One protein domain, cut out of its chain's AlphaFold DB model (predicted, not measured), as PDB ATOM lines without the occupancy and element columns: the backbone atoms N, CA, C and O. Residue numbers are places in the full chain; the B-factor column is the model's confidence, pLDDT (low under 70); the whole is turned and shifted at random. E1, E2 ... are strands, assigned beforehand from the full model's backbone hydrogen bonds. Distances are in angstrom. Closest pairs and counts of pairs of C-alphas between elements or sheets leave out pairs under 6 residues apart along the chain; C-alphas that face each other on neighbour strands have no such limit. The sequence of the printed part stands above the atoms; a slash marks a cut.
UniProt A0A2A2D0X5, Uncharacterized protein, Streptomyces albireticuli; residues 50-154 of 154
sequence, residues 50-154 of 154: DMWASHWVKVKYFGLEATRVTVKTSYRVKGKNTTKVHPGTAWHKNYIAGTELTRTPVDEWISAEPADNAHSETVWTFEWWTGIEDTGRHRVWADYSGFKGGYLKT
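This is residues 50 to 154 of the 154 residues of an uncharacterized protein of Streptomyces albireticuli (UniProt A0A2A2D0X5). Two twisted sheets lie face to face as a long, narrow sandwich: E1, E2 and E3 make one, E4 to E8 the other, and their strands differ by 22 degrees. In the second sheet E4 and E5 lie beside different parts of E6, on the same side of it. The 105 printed residues have no named helix and eight named strands, E1 to E8 in chain order, class all strand; one sheet runs E1 E2 E3, the other is branched, and neighbours are antiparallel in both. The whole is a rod, only just compact and close to loose, with a radius of gyration of the C-alphas of 15.0 A and spans of 49 by 20 by 19 A.

Start with E1, residues 50 to 61, in a hairpin with E2, residues 64 to 78; N 55 and O 71 are within hydrogen-bond range at 2.8 A. E2 forms a hairpin with E3, residues 81 to 94, with N 70 and O 91 at 2.8 A, completing a meander, each strand the antiparallel neighbour of the one before. E4, residues 100 to 103, and E5, residues 107 to 110, lie on one side of E6, residues 118 to 127, with N 102 and O 125 at 3.1 A and N 107 and O 121 at 2.8 A. E7, residues 133 to 143, lies on the other side of E6, with N 122 and O 138 at 2.9 A. E8, residues 146 to 153, ends a second meander, E5 E6 E7 E8, with N 139 and O 151 at 2.9 A. Between the sheets, look at the closest C-alphas of E1 and E8, Ala 53 and Phe 147, 5.2 A apart.

Find C-alpha 50 at (19.130, -30.561, -20.206), where E1 begins its 36.5 A. E2 spans 43.1 A, and E3, 36.4 A, bends by 76 degrees at residue 84. E8 ends at C-alpha 153, (10.623, -24.571, 5.844).

The C-alphas farthest apart, Gly 79 and Thr 130, are 49.7 A apart. The printed part has no cut, no link is long, and no printed residue is under 70 in pLDDT.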
ATOM      1  N   ASP A  50      20.274 -30.611 -21.113       91.56
ATOM      2  CA  ASP A  50      19.130 -30.561 -20.206       91.56
ATOM      3  C   ASP A  50      19.381 -31.459 -18.996       91.56
ATOM      4  O   ASP A  50      19.860 -32.592 -19.103       91.56
ATOM      5  N   MET A  51      19.094 -30.915 -17.824       91.25
ATOM      6  CA  MET A  51      19.342 -31.511 -16.524       91.25
ATOM      7  C   MET A  51      18.113 -31.339 -15.644       91.25
ATOM      8  O   MET A  51      17.304 -30.426 -15.826       91.25
ATOM      9  N   TRP A  52      18.026 -32.180 -14.625       93.44
ATOM     10  CA  TRP A  52      17.075 -31.996 -13.548       93.44
ATOM     11  C   TRP A  52      17.711 -32.237 -12.196       93.44
ATOM     12  O   TRP A  52      18.675 -32.992 -12.052       93.44
ATOM     13  N   ALA A  53      17.104 -31.626 -11.189       91.56
ATOM     14  CA  ALA A  53      17.345 -31.939  -9.798       91.56
ATOM     15  C   ALA A  53      16.024 -31.950  -9.038       91.56
ATOM     16  O   ALA A  53      15.106 -31.190  -9.338       91.56
ATOM     17  N   SER A  54      15.921 -32.812  -8.039       92.69
ATOM     18  CA  SER A  54      14.752 -32.903  -7.177       92.69
ATOM     19  C   SER A  54      15.164 -32.867  -5.719       92.69
ATOM     20  O   SER A  54      16.235 -33.351  -5.361       92.69
ATOM     21  N   HIS A  55      14.305 -32.297  -4.886       92.88
ATOM     22  CA  HIS A  55      14.400 -32.362  -3.440       92.88
ATOM     23  C   HIS A  55      13.104 -32.953  -2.906       92.88
ATOM     24  O   HIS A  55      12.010 -32.543  -3.304       92.88
ATOM     25  N   TRP A  56      13.222 -33.924  -2.009       90.94
ATOM     26  CA  TRP A  56      12.074 -34.514  -1.344       90.94
ATOM     27  C   TRP A  56      12.235 -34.463   0.165       90.94
ATOM     28  O   TRP A  56      13.331 -34.613   0.704       90.94
ATOM     29  N   VAL A  57      11.107 -34.288   0.842       88.62
ATOM     30  CA  VAL A  57      11.014 -34.237   2.298       88.62
ATOM     31  C   VAL A  57       9.874 -35.134   2.742       88.62
ATOM     32  O   VAL A  57       8.742 -34.990   2.284       88.62
ATOM     33  N   LYS A  58      10.181 -36.069   3.642       88.19
ATOM     34  CA  LYS A  58       9.165 -36.777   4.419       88.19
ATOM     35  C   LYS A  58       8.817 -35.944   5.645       88.19
ATOM     36  O   LYS A  58       9.693 -35.679   6.470       88.19
ATOM     37  N   VAL A  59       7.554 -35.558   5.750       84.12
ATOM     38  CA  VAL A  59       7.002 -34.843   6.897       84.12
ATOM     39  C   VAL A  59       6.418 -35.872   7.852       84.12
ATOM     40  O   VAL A  59       5.635 -36.743   7.448       84.12
ATOM     41  N   LYS A  60       6.836 -35.786   9.116       82.38
ATOM     42  CA  LYS A  60       6.225 -36.550  10.197       82.38
ATOM     43  C   LYS A  60       5.290 -35.663  10.993       82.38
ATOM     44  O   LYS A  60       5.612 -34.503  11.222       82.38
ATOM     45  N   TYR A  61       4.173 -36.243  11.401       75.69
ATOM     46  CA  TYR A  61       3.181 -35.615  12.256       75.69
ATOM     47  C   TYR A  61       2.864 -36.592  13.391       75.69
ATOM     48  O   TYR A  61       2.597 -37.766  13.123       75.69
ATOM     49  N   PHE A  62       2.997 -36.153  14.647       77.00
ATOM     50  CA  PHE A  62       2.940 -37.016  15.841       77.00
ATOM     51  C   PHE A  62       3.825 -38.276  15.739       77.00
ATOM     52  O   PHE A  62       3.394 -39.400  16.004       77.00
ATOM     53  N   GLY A  63       5.062 -38.115  15.258       73.94
ATOM     54  CA  GLY A  63       6.016 -39.217  15.085       73.94
ATOM     55  C   GLY A  63       5.736 -40.185  13.920       73.94
ATOM     56  O   GLY A  63       6.611 -40.995  13.592       73.94
ATOM     57  N   LEU A  64       4.587 -40.084  13.241       76.81
ATOM     58  CA  LEU A  64       4.214 -40.922  12.097       76.81
ATOM     59  C   LEU A  64       4.599 -40.258  10.771       76.81
ATOM     60  O   LEU A  64       4.418 -39.057  10.599       76.81
ATOM     61  N   GLU A  65       5.116 -41.032   9.808       83.50
ATOM     62  CA  GLU A  65       5.338 -40.532   8.442       83.50
ATOM     63  C   GLU A  65       3.987 -40.263   7.773       83.50
ATOM     64  O   GLU A  65       3.304 -41.195   7.362       83.50
ATOM     65  N   ALA A  66       3.605 -38.991   7.668       84.56
ATOM     66  CA  ALA A  66       2.292 -38.609   7.167       84.56
ATOM     67  C   ALA A  66       2.307 -38.392   5.653       84.56
ATOM     68  O   ALA A  66       1.450 -38.905   4.930       84.56
ATOM     69  N   THR A  67       3.314 -37.681   5.145       88.62
ATOM     70  CA  THR A  67       3.405 -37.353   3.719       88.62
ATOM     71  C   THR A  67       4.846 -37.189   3.253       88.62
ATOM     72  O   THR A  67       5.751 -36.873   4.029       88.62
ATOM     73  N   ARG A  68       5.072 -37.407   1.960       91.44
ATOM     74  CA  ARG A  68       6.299 -37.030   1.259       91.44
ATOM     75  C   ARG A  68       5.962 -35.968   0.228       91.44
ATOM     76  O   ARG A  68       5.241 -36.258  -0.721       91.44
ATOM     77  N   VAL A  69       6.563 -34.793   0.358       92.50
ATOM     78  CA  VAL A  69       6.503 -33.722  -0.645       92.50
ATOM     79  C   VAL A  69       7.780 -33.708  -1.471       92.50
ATOM     80  O   VAL A  69       8.866 -33.965  -0.951       92.50
ATOM     81  N   THR A  70       7.663 -33.434  -2.767       94.31
ATOM     82  CA  THR A  70       8.790 -33.398  -3.706       94.31
ATOM     83  C   THR A  70       8.665 -32.195  -4.631       94.31
ATOM     84  O   THR A  70       7.579 -31.917  -5.139       94.31
ATOM     85  N   VAL A  71       9.779 -31.502  -4.862       95.06
ATOM     86  CA  VAL A  71       9.910 -30.426  -5.854       95.06
ATOM     87  C   VAL A  71      11.061 -30.776  -6.787       95.06
ATOM     88  O   VAL A  71      12.139 -31.160  -6.335       95.06
ATOM     89  N   LYS A  72      10.831 -30.648  -8.091       95.06
ATOM     90  CA  LYS A  72      11.799 -30.857  -9.166       95.06
ATOM     91  C   LYS A  72      12.020 -29.543  -9.902       95.06
ATOM     92  O   LYS A  72      11.057 -28.887 -10.293       95.06
ATOM     93  N   THR A  73      13.284 -29.221 -10.133       94.75
ATOM     94  CA  THR A  73      13.722 -28.208 -11.089       94.75
ATOM     95  C   THR A  73      14.272 -28.902 -12.332       94.75
ATOM     96  O   THR A  73      15.035 -29.866 -12.222       94.75
ATOM     97  N   SER A  74      13.868 -28.437 -13.509       93.88
ATOM     98  CA  SER A  74      14.412 -28.861 -14.802       93.88
ATOM     99  C   SER A  74      15.052 -27.649 -15.464       93.88
ATOM    100  O   SER A  74      14.483 -26.561 -15.452       93.88
ATOM    101  N   TYR A  75      16.251 -27.797 -16.014       94.44
ATOM    102  CA  TYR A  75      17.063 -26.664 -16.457       94.44
ATOM    103  C   TYR A  75      18.059 -27.060 -17.547       94.44
ATOM    104  O   TYR A  75      18.386 -28.230 -17.722       94.44
ATOM    105  N   ARG A  76      18.556 -26.067 -18.284       92.38
ATOM    106  CA  ARG A  76      19.545 -26.228 -19.351       92.38
ATOM    107  C   ARG A  76      20.841 -25.538 -18.979       92.38
ATOM    108  O   ARG A  76      20.841 -24.348 -18.652       92.38
ATOM    109  N   VAL A  77      21.958 -26.242 -19.124       91.19
ATOM    110  CA  VAL A  77      23.294 -25.693 -18.854       91.19
ATOM    111  C   VAL A  77      24.167 -25.701 -20.095       91.19
ATOM    112  O   VAL A  77      24.058 -26.599 -20.928       91.19
ATOM    113  N   LYS A  78      25.056 -24.712 -20.201       88.62
ATOM    114  CA  LYS A  78      26.097 -24.627 -21.228       88.62
ATOM    115  C   LYS A  78      27.435 -24.383 -20.538       88.62
ATOM    116  O   LYS A  78      27.668 -23.318 -19.970       88.62
ATOM    117  N   GLY A  79      28.316 -25.382 -20.558       86.06
ATOM    118  CA  GLY A  79      29.532 -25.347 -19.744       86.06
ATOM    119  C   GLY A  79      29.188 -25.318 -18.252       86.06
ATOM    120  O   GLY A  79      28.570 -26.257 -17.755       86.06
ATOM    121  N   LYS A  80      29.584 -24.248 -17.552       86.38
ATOM    122  CA  LYS A  80      29.309 -24.057 -16.116       86.38
ATOM    123  C   LYS A  80      28.060 -23.222 -15.819       86.38
ATOM    124  O   LYS A  80      27.638 -23.178 -14.671       86.38
ATOM    125  N   ASN A  81      27.454 -22.610 -16.833       86.81
ATOM    126  CA  ASN A  81      26.386 -21.639 -16.619       86.81
ATOM    127  C   ASN A  81      25.024 -22.289 -16.857       86.81
ATOM    128  O   ASN A  81      24.823 -22.983 -17.863       86.81
ATOM    129  N   THR A  82      24.070 -22.022 -15.968       89.56
ATOM    130  CA  THR A  82      22.656 -22.296 -16.236       89.56
ATOM    131  C   THR A  82      22.122 -21.225 -17.167       89.56
ATOM    132  O   THR A  82      22.205 -20.035 -16.898       89.56
ATOM    133  N   THR A  83      21.570 -21.658 -18.291       89.88
ATOM    134  CA  THR A  83      21.116 -20.768 -19.371       89.88
ATOM    135  C   THR A  83      19.601 -20.636 -19.424       89.88
ATOM    136  O   THR A  83      19.085 -19.645 -19.934       89.88
ATOM    137  N   LYS A  84      18.875 -21.640 -18.922       91.50
ATOM    138  CA  LYS A  84      17.412 -21.643 -18.882       91.50
ATOM    139  C   LYS A  84      16.918 -22.527 -17.746       91.50
ATOM    140  O   LYS A  84      17.479 -23.596 -17.525       91.50
ATOM    141  N   VAL A  85      15.838 -22.117 -17.092       92.88
ATOM    142  CA  VAL A  85      15.044 -22.982 -16.210       92.88
ATOM    143  C   VAL A  85      13.712 -23.244 -16.899       92.88
ATOM    144  O   VAL A  85      13.114 -22.347 -17.494       92.88
ATOM    145  N   HIS A  86      13.319 -24.507 -16.923       92.50
ATOM    146  CA  HIS A  86      12.050 -24.984 -17.454       92.50
ATOM    147  C   HIS A  86      11.010 -25.025 -16.329       92.50
ATOM    148  O   HIS A  86      11.406 -25.044 -15.162       92.50
ATOM    149  N   PRO A  87       9.706 -25.084 -16.660       92.19
ATOM    150  CA  PRO A  87       8.663 -25.243 -15.655       92.19
ATOM    151  C   PRO A  87       8.982 -26.408 -14.714       92.19
ATOM    152  O   PRO A  87       9.208 -27.542 -15.151       92.19
ATOM    153  N   GLY A  88       9.052 -26.101 -13.428       88.19
ATOM    154  CA  GLY A  88       9.298 -27.053 -12.368       88.19
ATOM    155  C   GLY A  88       8.074 -27.925 -12.138       88.19
ATOM    156  O   GLY A  88       6.972 -27.693 -12.638       88.19
ATOM    157  N   THR A  89       8.260 -28.994 -11.379       93.50
ATOM    158  CA  THR A  89       7.155 -29.888 -11.027       93.50
ATOM    159  C   THR A  89       7.183 -30.155  -9.540       93.50
ATOM    160  O   THR A  89       8.231 -30.439  -8.970       93.50
ATOM    161  N   ALA A  90       6.018 -30.090  -8.910       95.00
ATOM    162  CA  ALA A  90       5.854 -30.388  -7.500       95.00
ATOM    163  C   ALA A  90       4.709 -31.383  -7.310       95.00
ATOM    164  O   ALA A  90       3.627 -31.218  -7.886       95.00
ATOM    165  N   TRP A  91       4.952 -32.416  -6.510       95.00
ATOM    166  CA  TRP A  91       3.989 -33.475  -6.211       95.00
ATOM    167  C   TRP A  91       4.196 -34.017  -4.799       95.00
ATOM    168  O   TRP A  91       5.249 -33.829  -4.186       95.00
ATOM    169  N   HIS A  92       3.182 -34.701  -4.281       93.06
ATOM    170  CA  HIS A  92       3.216 -35.300  -2.956       93.06
ATOM    171  C   HIS A  92       2.696 -36.738  -2.979       93.06
ATOM    172  O   HIS A  92       2.093 -37.195  -3.951       93.06
ATOM    173  N   LYS A  93       2.958 -37.463  -1.892       91.06
ATOM    174  CA  LYS A  93       2.385 -38.776  -1.607       91.06
ATOM    175  C   LYS A  93       2.001 -38.834  -0.137       91.06
ATOM    176  O   LYS A  93       2.877 -38.747   0.720       91.06
ATOM    177  N   ASN A  94       0.718 -39.042   0.131       89.81
ATOM    178  CA  ASN A  94       0.212 -39.198   1.490       89.81
ATOM    179  C   ASN A  94       0.284 -40.677   1.884       89.81
ATOM    180  O   ASN A  94      -0.018 -41.563   1.081       89.81
ATOM    181  N   TYR A  95       0.737 -40.935   3.105       87.38
ATOM    182  CA  TYR A  95       0.833 -42.272   3.690       87.38
ATOM    183  C   TYR A  95      -0.288 -42.537   4.700       87.38
ATOM    184  O   TYR A  95      -0.562 -43.695   5.006       87.38
ATOM    185  N   ILE A  96      -0.948 -41.481   5.184       82.50
ATOM    186  CA  ILE A  96      -2.061 -41.539   6.135       82.50
ATOM    187  C   ILE A  96      -3.306 -40.937   5.471       82.50
ATOM    188  O   ILE A  96      -3.221 -39.940   4.749       82.50
ATOM    189  N   ALA A  97      -4.462 -41.562   5.693       80.19
ATOM    190  CA  ALA A  97      -5.748 -41.059   5.218       80.19
ATOM    191  C   ALA A  97      -6.162 -39.777   5.965       80.19
ATOM    192  O   ALA A  97      -5.757 -39.556   7.103       80.19
ATOM    193  N   GLY A  98      -6.974 -38.928   5.329       77.44
ATOM    194  CA  GLY A  98      -7.437 -37.669   5.934       77.44
ATOM    195  C   GLY A  98      -6.369 -36.575   6.018       77.44
ATOM    196  O   GLY A  98      -6.574 -35.586   6.704       77.44
ATOM    197  N   THR A  99      -5.228 -36.757   5.349       81.75
ATOM    198  CA  THR A  99      -4.262 -35.682   5.107       81.75
ATOM    199  C   THR A  99      -4.517 -35.122   3.710       81.75
ATOM    200  O   THR A  99      -4.420 -35.877   2.735       81.75
ATOM    201  N   GLU A 100      -4.819 -33.833   3.602       85.62
ATOM    202  CA  GLU A 100      -4.976 -33.125   2.329       85.62
ATOM    203  C   GLU A 100      -3.810 -32.158   2.133       85.62
ATOM    204  O   GLU A 100      -3.394 -31.452   3.048       85.62
ATOM    205  N   LEU A 101      -3.209 -32.192   0.942       88.25
ATOM    206  CA  LEU A 101      -2.100 -31.313   0.596       88.25
ATOM    207  C   LEU A 101      -2.452 -30.545  -0.661       88.25
ATOM    208  O   LEU A 101      -2.729 -31.134  -1.707       88.25
ATOM    209  N   THR A 102      -2.326 -29.232  -0.572       92.56
ATOM    210  CA  THR A 102      -2.367 -28.349  -1.732       92.56
ATOM    211  C   THR A 102      -1.041 -27.611  -1.857       92.56
ATOM    212  O   THR A 102      -0.173 -27.671  -0.981       92.56
ATOM    213  N   ARG A 103      -0.833 -26.966  -3.002       93.50
ATOM    214  CA  ARG A 103       0.364 -26.164  -3.242       93.50
ATOM    215  C   ARG A 103       0.074 -25.010  -4.182       93.50
ATOM    216  O   ARG A 103      -0.800 -25.116  -5.048       93.50
ATOM    217  N   THR A 104       0.893 -23.976  -4.092       94.75
ATOM    218  CA  THR A 104       0.943 -22.926  -5.110       94.75
ATOM    219  C   THR A 104       1.516 -23.468  -6.426       94.75
ATOM    220  O   THR A 104       2.166 -24.524  -6.442       94.75
ATOM    221  N   PRO A 105       1.326 -22.755  -7.550       95.12
ATOM    222  CA  PRO A 105       2.185 -22.930  -8.715       95.12
ATOM    223  C   PRO A 105       3.668 -22.899  -8.318       95.12
ATOM    224  O   PRO A 105       4.038 -22.338  -7.281       95.12
ATOM    225  N   VAL A 106       4.495 -23.574  -9.111       95.69
ATOM    226  CA  VAL A 106       5.942 -23.575  -8.900       95.69
ATOM    227  C   VAL A 106       6.498 -22.291  -9.505       95.69
ATOM    228  O   VAL A 106       6.191 -21.980 -10.650       95.69
ATOM    229  N   ASP A 107       7.289 -21.564  -8.727       96.44
ATOM    230  CA  ASP A 107       8.057 -20.417  -9.194       96.44
ATOM    231  C   ASP A 107       9.454 -20.883  -9.600       96.44
ATOM    232  O   ASP A 107      10.102 -21.643  -8.868       96.44
ATOM    233  N   GLU A 108       9.954 -20.413 -10.742       96.06
ATOM    234  CA  GLU A 108      11.278 -20.770 -11.246       96.06
ATOM    235  C   GLU A 108      12.123 -19.556 -11.620       96.06
ATOM    236  O   GLU A 108      11.641 -18.576 -12.186       96.06
ATOM    237  N   TRP A 109      13.421 -19.625 -11.327       96.19
ATOM    238  CA  TRP A 109      14.361 -18.570 -11.693       96.19
ATOM    239  C   TRP A 109      15.801 -19.073 -11.731       96.19
ATOM    240  O   TRP A 109      16.129 -20.132 -11.193       96.19
ATOM    241  N   ILE A 110      16.673 -18.282 -12.354       94.12
ATOM    242  CA  ILE A 110      18.127 -18.450 -12.285       94.12
ATOM    243  C   ILE A 110      18.651 -17.444 -11.258       94.12
ATOM    244  O   ILE A 110      18.270 -16.273 -11.299       94.12
ATOM    245  N   SER A 111      19.479 -17.876 -10.304       90.50
ATOM    246  CA  SER A 111      20.134 -16.932  -9.389       90.50
ATOM    247  C   SER A 111      21.103 -16.034 -10.146       90.50
ATOM    248  O   SER A 111      21.725 -16.489 -11.098       90.50
ATOM    249  N   ALA A 112      21.304 -14.806  -9.672       85.31
ATOM    250  CA  ALA A 112      22.305 -13.913 -10.243       85.31
ATOM    251  C   ALA A 112      23.723 -14.520 -10.234       85.31
ATOM    252  O   ALA A 112      24.052 -15.380  -9.402       85.31
ATOM    253  N   GLU A 113      24.567 -14.016 -11.135       74.12
ATOM    254  CA  GLU A 113      25.997 -14.313 -11.157       74.12
ATOM    255  C   GLU A 113      26.641 -14.047  -9.779       74.12
ATOM    256  O   GLU A 113      26.227 -13.134  -9.055       74.12
ATOM    257  N   PRO A 114      27.669 -14.824  -9.388       77.12
ATOM    258  CA  PRO A 114      28.348 -15.869 -10.165       77.12
ATOM    259  C   PRO A 114      27.753 -17.275  -9.973       77.12
ATOM    260  O   PRO A 114      28.355 -18.258 -10.400       77.12
ATOM    261  N   ALA A 115      26.640 -17.400  -9.244       74.81
ATOM    262  CA  ALA A 115      26.134 -18.702  -8.824       74.81
ATOM    263  C   ALA A 115      25.342 -19.420  -9.926       74.81
ATOM    264  O   ALA A 115      25.402 -20.644  -9.973       74.81
ATOM    265  N   ASP A 116      24.610 -18.684 -10.776       86.12
ATOM    266  CA  ASP A 116      23.839 -19.200 -11.922       86.12
ATOM    267  C   ASP A 116      23.105 -20.522 -11.637       86.12
ATOM    268  O   ASP A 116      23.088 -21.443 -12.453       86.12
ATOM    269  N   ASN A 117      22.510 -20.655 -10.454       91.94
ATOM    270  CA  ASN A 117      21.786 -21.851 -10.057       91.94
ATOM    271  C   ASN A 117      20.369 -21.809 -10.622       91.94
ATOM    272  O   ASN A 117      19.684 -20.788 -10.528       91.94
ATOM    273  N   ALA A 118      19.897 -22.943 -11.125       94.75
ATOM    274  CA  ALA A 118      18.484 -23.181 -11.354       94.75
ATOM    275  C   ALA A 118      17.756 -23.315 -10.015       94.75
ATOM    276  O   ALA A 118      18.184 -24.083  -9.149       94.75
ATOM    277  N   HIS A 119      16.646 -22.601  -9.855       96.31
ATOM    278  CA  HIS A 119      15.782 -22.672  -8.685       96.31
ATOM    279  C   HIS A 119      14.355 -23.042  -9.073       96.31
ATOM    280  O   HIS A 119      13.833 -22.565 -10.079       96.31
ATOM    281  N   SER A 120      13.721 -23.842  -8.218       96.94
ATOM    282  CA  SER A 120      12.269 -24.016  -8.207       96.94
ATOM    283  C   SER A 120      11.760 -23.966  -6.768       96.94
ATOM    284  O   SER A 120      12.350 -24.592  -5.879       96.94
ATOM    285  N   GLU A 121      10.687 -23.214  -6.530       96.62
ATOM    286  CA  GLU A 121      10.054 -23.043  -5.219       96.62
ATOM    287  C   GLU A 121       8.536 -23.204  -5.317       96.62
ATOM    288  O   GLU A 121       7.917 -22.859  -6.313       96.62
ATOM    289  N   THR A 122       7.924 -23.755  -4.277       96.56
ATOM    290  CA  THR A 122       6.468 -23.788  -4.107       96.56
ATOM    291  C   THR A 122       6.143 -23.694  -2.621       96.56
ATOM    292  O   THR A 122       6.980 -24.030  -1.773       96.56
ATOM    293  N   VAL A 123       4.936 -23.255  -2.288       95.44
ATOM    294  CA  VAL A 123       4.418 -23.295  -0.919       95.44
ATOM    295  C   VAL A 123       3.404 -24.421  -0.828       95.44
ATOM    296  O   VAL A 123       2.458 -24.465  -1.610       95.44
ATOM    297  N   TRP A 124       3.625 -25.334   0.112       93.94
ATOM    298  CA  TRP A 124       2.692 -26.398   0.469       93.94
ATOM    299  C   TRP A 124       1.774 -25.924   1.583       93.94
ATOM    300  O   TRP A 124       2.258 -25.322   2.539       93.94
ATOM    301  N   THR A 125       0.498 -26.271   1.492       92.06
ATOM    302  CA  THR A 125      -0.446 -26.196   2.608       92.06
ATOM    303  C   THR A 125      -0.791 -27.623   3.012       92.06
ATOM    304  O   THR A 125      -1.222 -28.421   2.175       92.06
ATOM    305  N   PHE A 126      -0.531 -27.952   4.272       87.94
ATOM    306  CA  PHE A 126      -0.779 -29.247   4.888       87.94
ATOM    307  C   PHE A 126      -2.020 -29.136   5.762       87.94
ATOM    308  O   PHE A 126      -1.985 -28.461   6.785       87.94
ATOM    309  N   GLU A 127      -3.087 -29.828   5.389       87.94
ATOM    310  CA  GLU A 127      -4.259 -29.999   6.237       87.94
ATOM    311  C   GLU A 127      -4.231 -31.412   6.827       87.94
ATOM    312  O   GLU A 127      -4.315 -32.424   6.119       87.94
ATOM    313  N   TRP A 128      -4.033 -31.489   8.141       83.75
ATOM    314  CA  TRP A 128      -3.961 -32.754   8.866       83.75
ATOM    315  C   TRP A 128      -5.359 -33.226   9.269       83.75
ATOM    316  O   TRP A 128      -6.243 -32.419   9.542       83.75
ATOM    317  N   TRP A 129      -5.536 -34.537   9.454       77.19
ATOM    318  CA  TRP A 129      -6.815 -35.132   9.888       77.19
ATOM    319  C   TRP A 129      -7.320 -34.612  11.246       77.19
ATOM    320  O   TRP A 129      -8.465 -34.847  11.621       77.19
ATOM    321  N   THR A 130      -6.460 -33.935  12.012       79.38
ATOM    322  CA  THR A 130      -6.807 -33.263  13.269       79.38
ATOM    323  C   THR A 130      -7.445 -31.885  13.061       79.38
ATOM    324  O   THR A 130      -7.767 -31.231  14.048       79.38
ATOM    325  N   GLY A 131      -7.579 -31.417  11.816       77.12
ATOM    326  CA  GLY A 131      -8.034 -30.067  11.469       77.12
ATOM    327  C   GLY A 131      -6.982 -28.978  11.700       77.12
ATOM    328  O   GLY A 131      -7.324 -27.804  11.764       77.12
ATOM    329  N   ILE A 132      -5.711 -29.359  11.880       80.06
ATOM    330  CA  ILE A 132      -4.600 -28.407  11.994       80.06
ATOM    331  C   ILE A 132      -4.072 -28.143  10.589       80.06
ATOM    332  O   ILE A 132      -3.812 -29.089   9.845       80.06
ATOM    333  N   GLU A 133      -3.889 -26.867  10.267       84.50
ATOM    334  CA  GLU A 133      -3.275 -26.418   9.024       84.50
ATOM    335  C   GLU A 133      -1.849 -25.925   9.294       84.50
ATOM    336  O   GLU A 133      -1.602 -25.206  10.264       84.50
ATOM    337  N   ASP A 134      -0.911 -26.320   8.438       84.50
ATOM    338  CA  ASP A 134       0.467 -25.832   8.435       84.50
ATOM    339  C   ASP A 134       0.876 -25.457   7.004       84.50
ATOM    340  O   ASP A 134       0.373 -26.023   6.032       84.50
ATOM    341  N   THR A 135       1.807 -24.519   6.845       88.00
ATOM    342  CA  THR A 135       2.304 -24.113   5.524       88.00
ATOM    343  C   THR A 135       3.810 -24.245   5.460       88.00
ATOM    344  O   THR A 135       4.511 -23.807   6.360       88.00
ATOM    345  N   GLY A 136       4.331 -24.819   4.378       89.06
ATOM    346  CA  GLY A 136       5.761 -25.050   4.215       89.06
ATOM    347  C   GLY A 136       6.281 -24.580   2.869       89.06
ATOM    348  O   GLY A 136       5.887 -25.088   1.818       89.06
ATOM    349  N   ARG A 137       7.246 -23.662   2.883       93.94
ATOM    350  CA  ARG A 137       7.977 -23.250   1.681       93.94
ATOM    351  C   ARG A 137       8.998 -24.319   1.310       93.94
ATOM    352  O   ARG A 137       9.911 -24.603   2.087       93.94
ATOM    353  N   HIS A 138       8.874 -24.885   0.118       93.88
ATOM    354  CA  HIS A 138       9.752 -25.932  -0.388       93.88
ATOM    355  C   HIS A 138      10.536 -25.431  -1.593       93.88
ATOM    356  O   HIS A 138       9.956 -25.114  -2.628       93.88
ATOM    357  N   ARG A 139      11.863 -25.408  -1.469       93.38
ATOM    358  CA  ARG A 139      12.776 -24.992  -2.536       93.38
ATOM    359  C   ARG A 139      13.783 -26.082  -2.865       93.38
ATOM    360  O   ARG A 139      14.251 -26.787  -1.971       93.38
ATOM    361  N   VAL A 140      14.163 -26.153  -4.135       93.25
ATOM    362  CA  VAL A 140      15.300 -26.928  -4.647       93.25
ATOM    363  C   VAL A 140      16.185 -26.026  -5.500       93.25
ATOM    364  O   VAL A 140      15.698 -25.081  -6.131       93.25
ATOM    365  N   TRP A 141      17.489 -26.290  -5.507       94.19
ATOM    366  CA  TRP A 141      18.414 -25.647  -6.426       94.19
ATOM    367  C   TRP A 141      19.543 -26.548  -6.890       94.19
ATOM    368  O   TRP A 141      19.971 -27.479  -6.196       94.19
ATOM    369  N   ALA A 142      20.011 -26.249  -8.094       92.19
ATOM    370  CA  ALA A 142      20.993 -27.042  -8.804       92.19
ATOM    371  C   ALA A 142      21.809 -26.179  -9.768       92.19
ATOM    372  O   ALA A 142      21.380 -25.095 -10.153       92.19
ATOM    373  N   ASP A 143      22.974 -26.678 -10.163       90.88
ATOM    374  CA  ASP A 143      23.855 -26.033 -11.138       90.88
ATOM    375  C   ASP A 143      24.278 -27.024 -12.232       90.88
ATOM    376  O   ASP A 143      23.755 -28.138 -12.342       90.88
ATOM    377  N   TYR A 144      25.283 -26.653 -13.024       87.00
ATOM    378  CA  TYR A 144      25.870 -27.524 -14.040       87.00
ATOM    379  C   TYR A 144      26.341 -28.890 -13.526       87.00
ATOM    380  O   TYR A 144      26.413 -29.826 -14.312       87.00
ATOM    381  N   SER A 145      26.679 -29.035 -12.249       86.69
ATOM    382  CA  SER A 145      27.109 -30.295 -11.633       86.69
ATOM    383  C   SER A 145      25.967 -31.105 -11.009       86.69
ATOM    384  O   SER A 145      26.204 -32.233 -10.584       86.69
ATOM    385  N   GLY A 146      24.739 -30.580 -11.000       88.75
ATOM    386  CA  GLY A 146      23.552 -31.264 -10.488       88.75
ATOM    387  C   GLY A 146      23.005 -30.637  -9.208       88.75
ATOM    388  O   GLY A 146      23.148 -29.436  -8.970       88.75
ATOM    389  N   PHE A 147      22.346 -31.456  -8.388       90.44
ATOM    390  CA  PHE A 147      21.698 -31.036  -7.147       90.44
ATOM    391  C   PHE A 147      22.687 -30.356  -6.188       90.44
ATOM    392  O   PHE A 147      23.751 -30.897  -5.881       90.44
ATOM    393  N   LYS A 148      22.311 -29.181  -5.673       90.12
ATOM    394  CA  LYS A 148      23.106 -28.420  -4.696       90.12
ATOM    395  C   LYS A 148      22.458 -28.307  -3.341       90.12
ATOM    396  O   LYS A 148      23.156 -28.262  -2.330       90.12
ATOM    397  N   GLY A 149      21.139 -28.266  -3.309       86.94
ATOM    398  CA  GLY A 149      20.428 -28.221  -2.057       86.94
ATOM    399  C   GLY A 149      18.938 -28.063  -2.238       86.94
ATOM    400  O   GLY A 149      18.409 -27.858  -3.329       86.94
ATOM    401  N   GLY A 150      18.266 -28.171  -1.109       90.12
ATOM    402  CA  GLY A 150      16.854 -27.906  -0.983       90.12
ATOM    403  C   GLY A 150      16.474 -27.816   0.483       90.12
ATOM    404  O   GLY A 150      17.229 -28.219   1.376       90.12
ATOM    405  N   TYR A 151      15.305 -27.248   0.733       90.38
ATOM    406  CA  TYR A 151      14.706 -27.208   2.056       90.38
ATOM    407  C   TYR A 151      13.191 -27.305   1.955       90.38
ATOM    408  O   TYR A 151      12.600 -26.922   0.948       90.38
ATOM    409  N   LEU A 152      12.580 -27.764   3.043       90.00
ATOM    410  CA  LEU A 152      11.199 -27.463   3.389       90.00
ATOM    411  C   LEU A 152      11.254 -26.661   4.690       90.00
ATOM    412  O   LEU A 152      11.832 -27.138   5.667       90.00
ATOM    413  N   LYS A 153      10.716 -25.444   4.676       87.62
ATOM    414  CA  LYS A 153      10.623 -24.571   5.844       87.62
ATOM    415  C   LYS A 153       9.148 -24.336   6.145       87.62
ATOM    416  O   LYS A 153       8.510 -23.581   5.413       87.62
ATOM    417  N   THR A 154       8.668 -25.041   7.160       79.44
ATOM    418  CA  THR A 154       7.385 -24.837   7.844       79.44
ATOM    419  C   THR A 154       7.545 -23.726   8.867       79.44
ATOM    420  O   THR A 154       8.538 -23.814   9.632       79.44
TER     421      THR A 154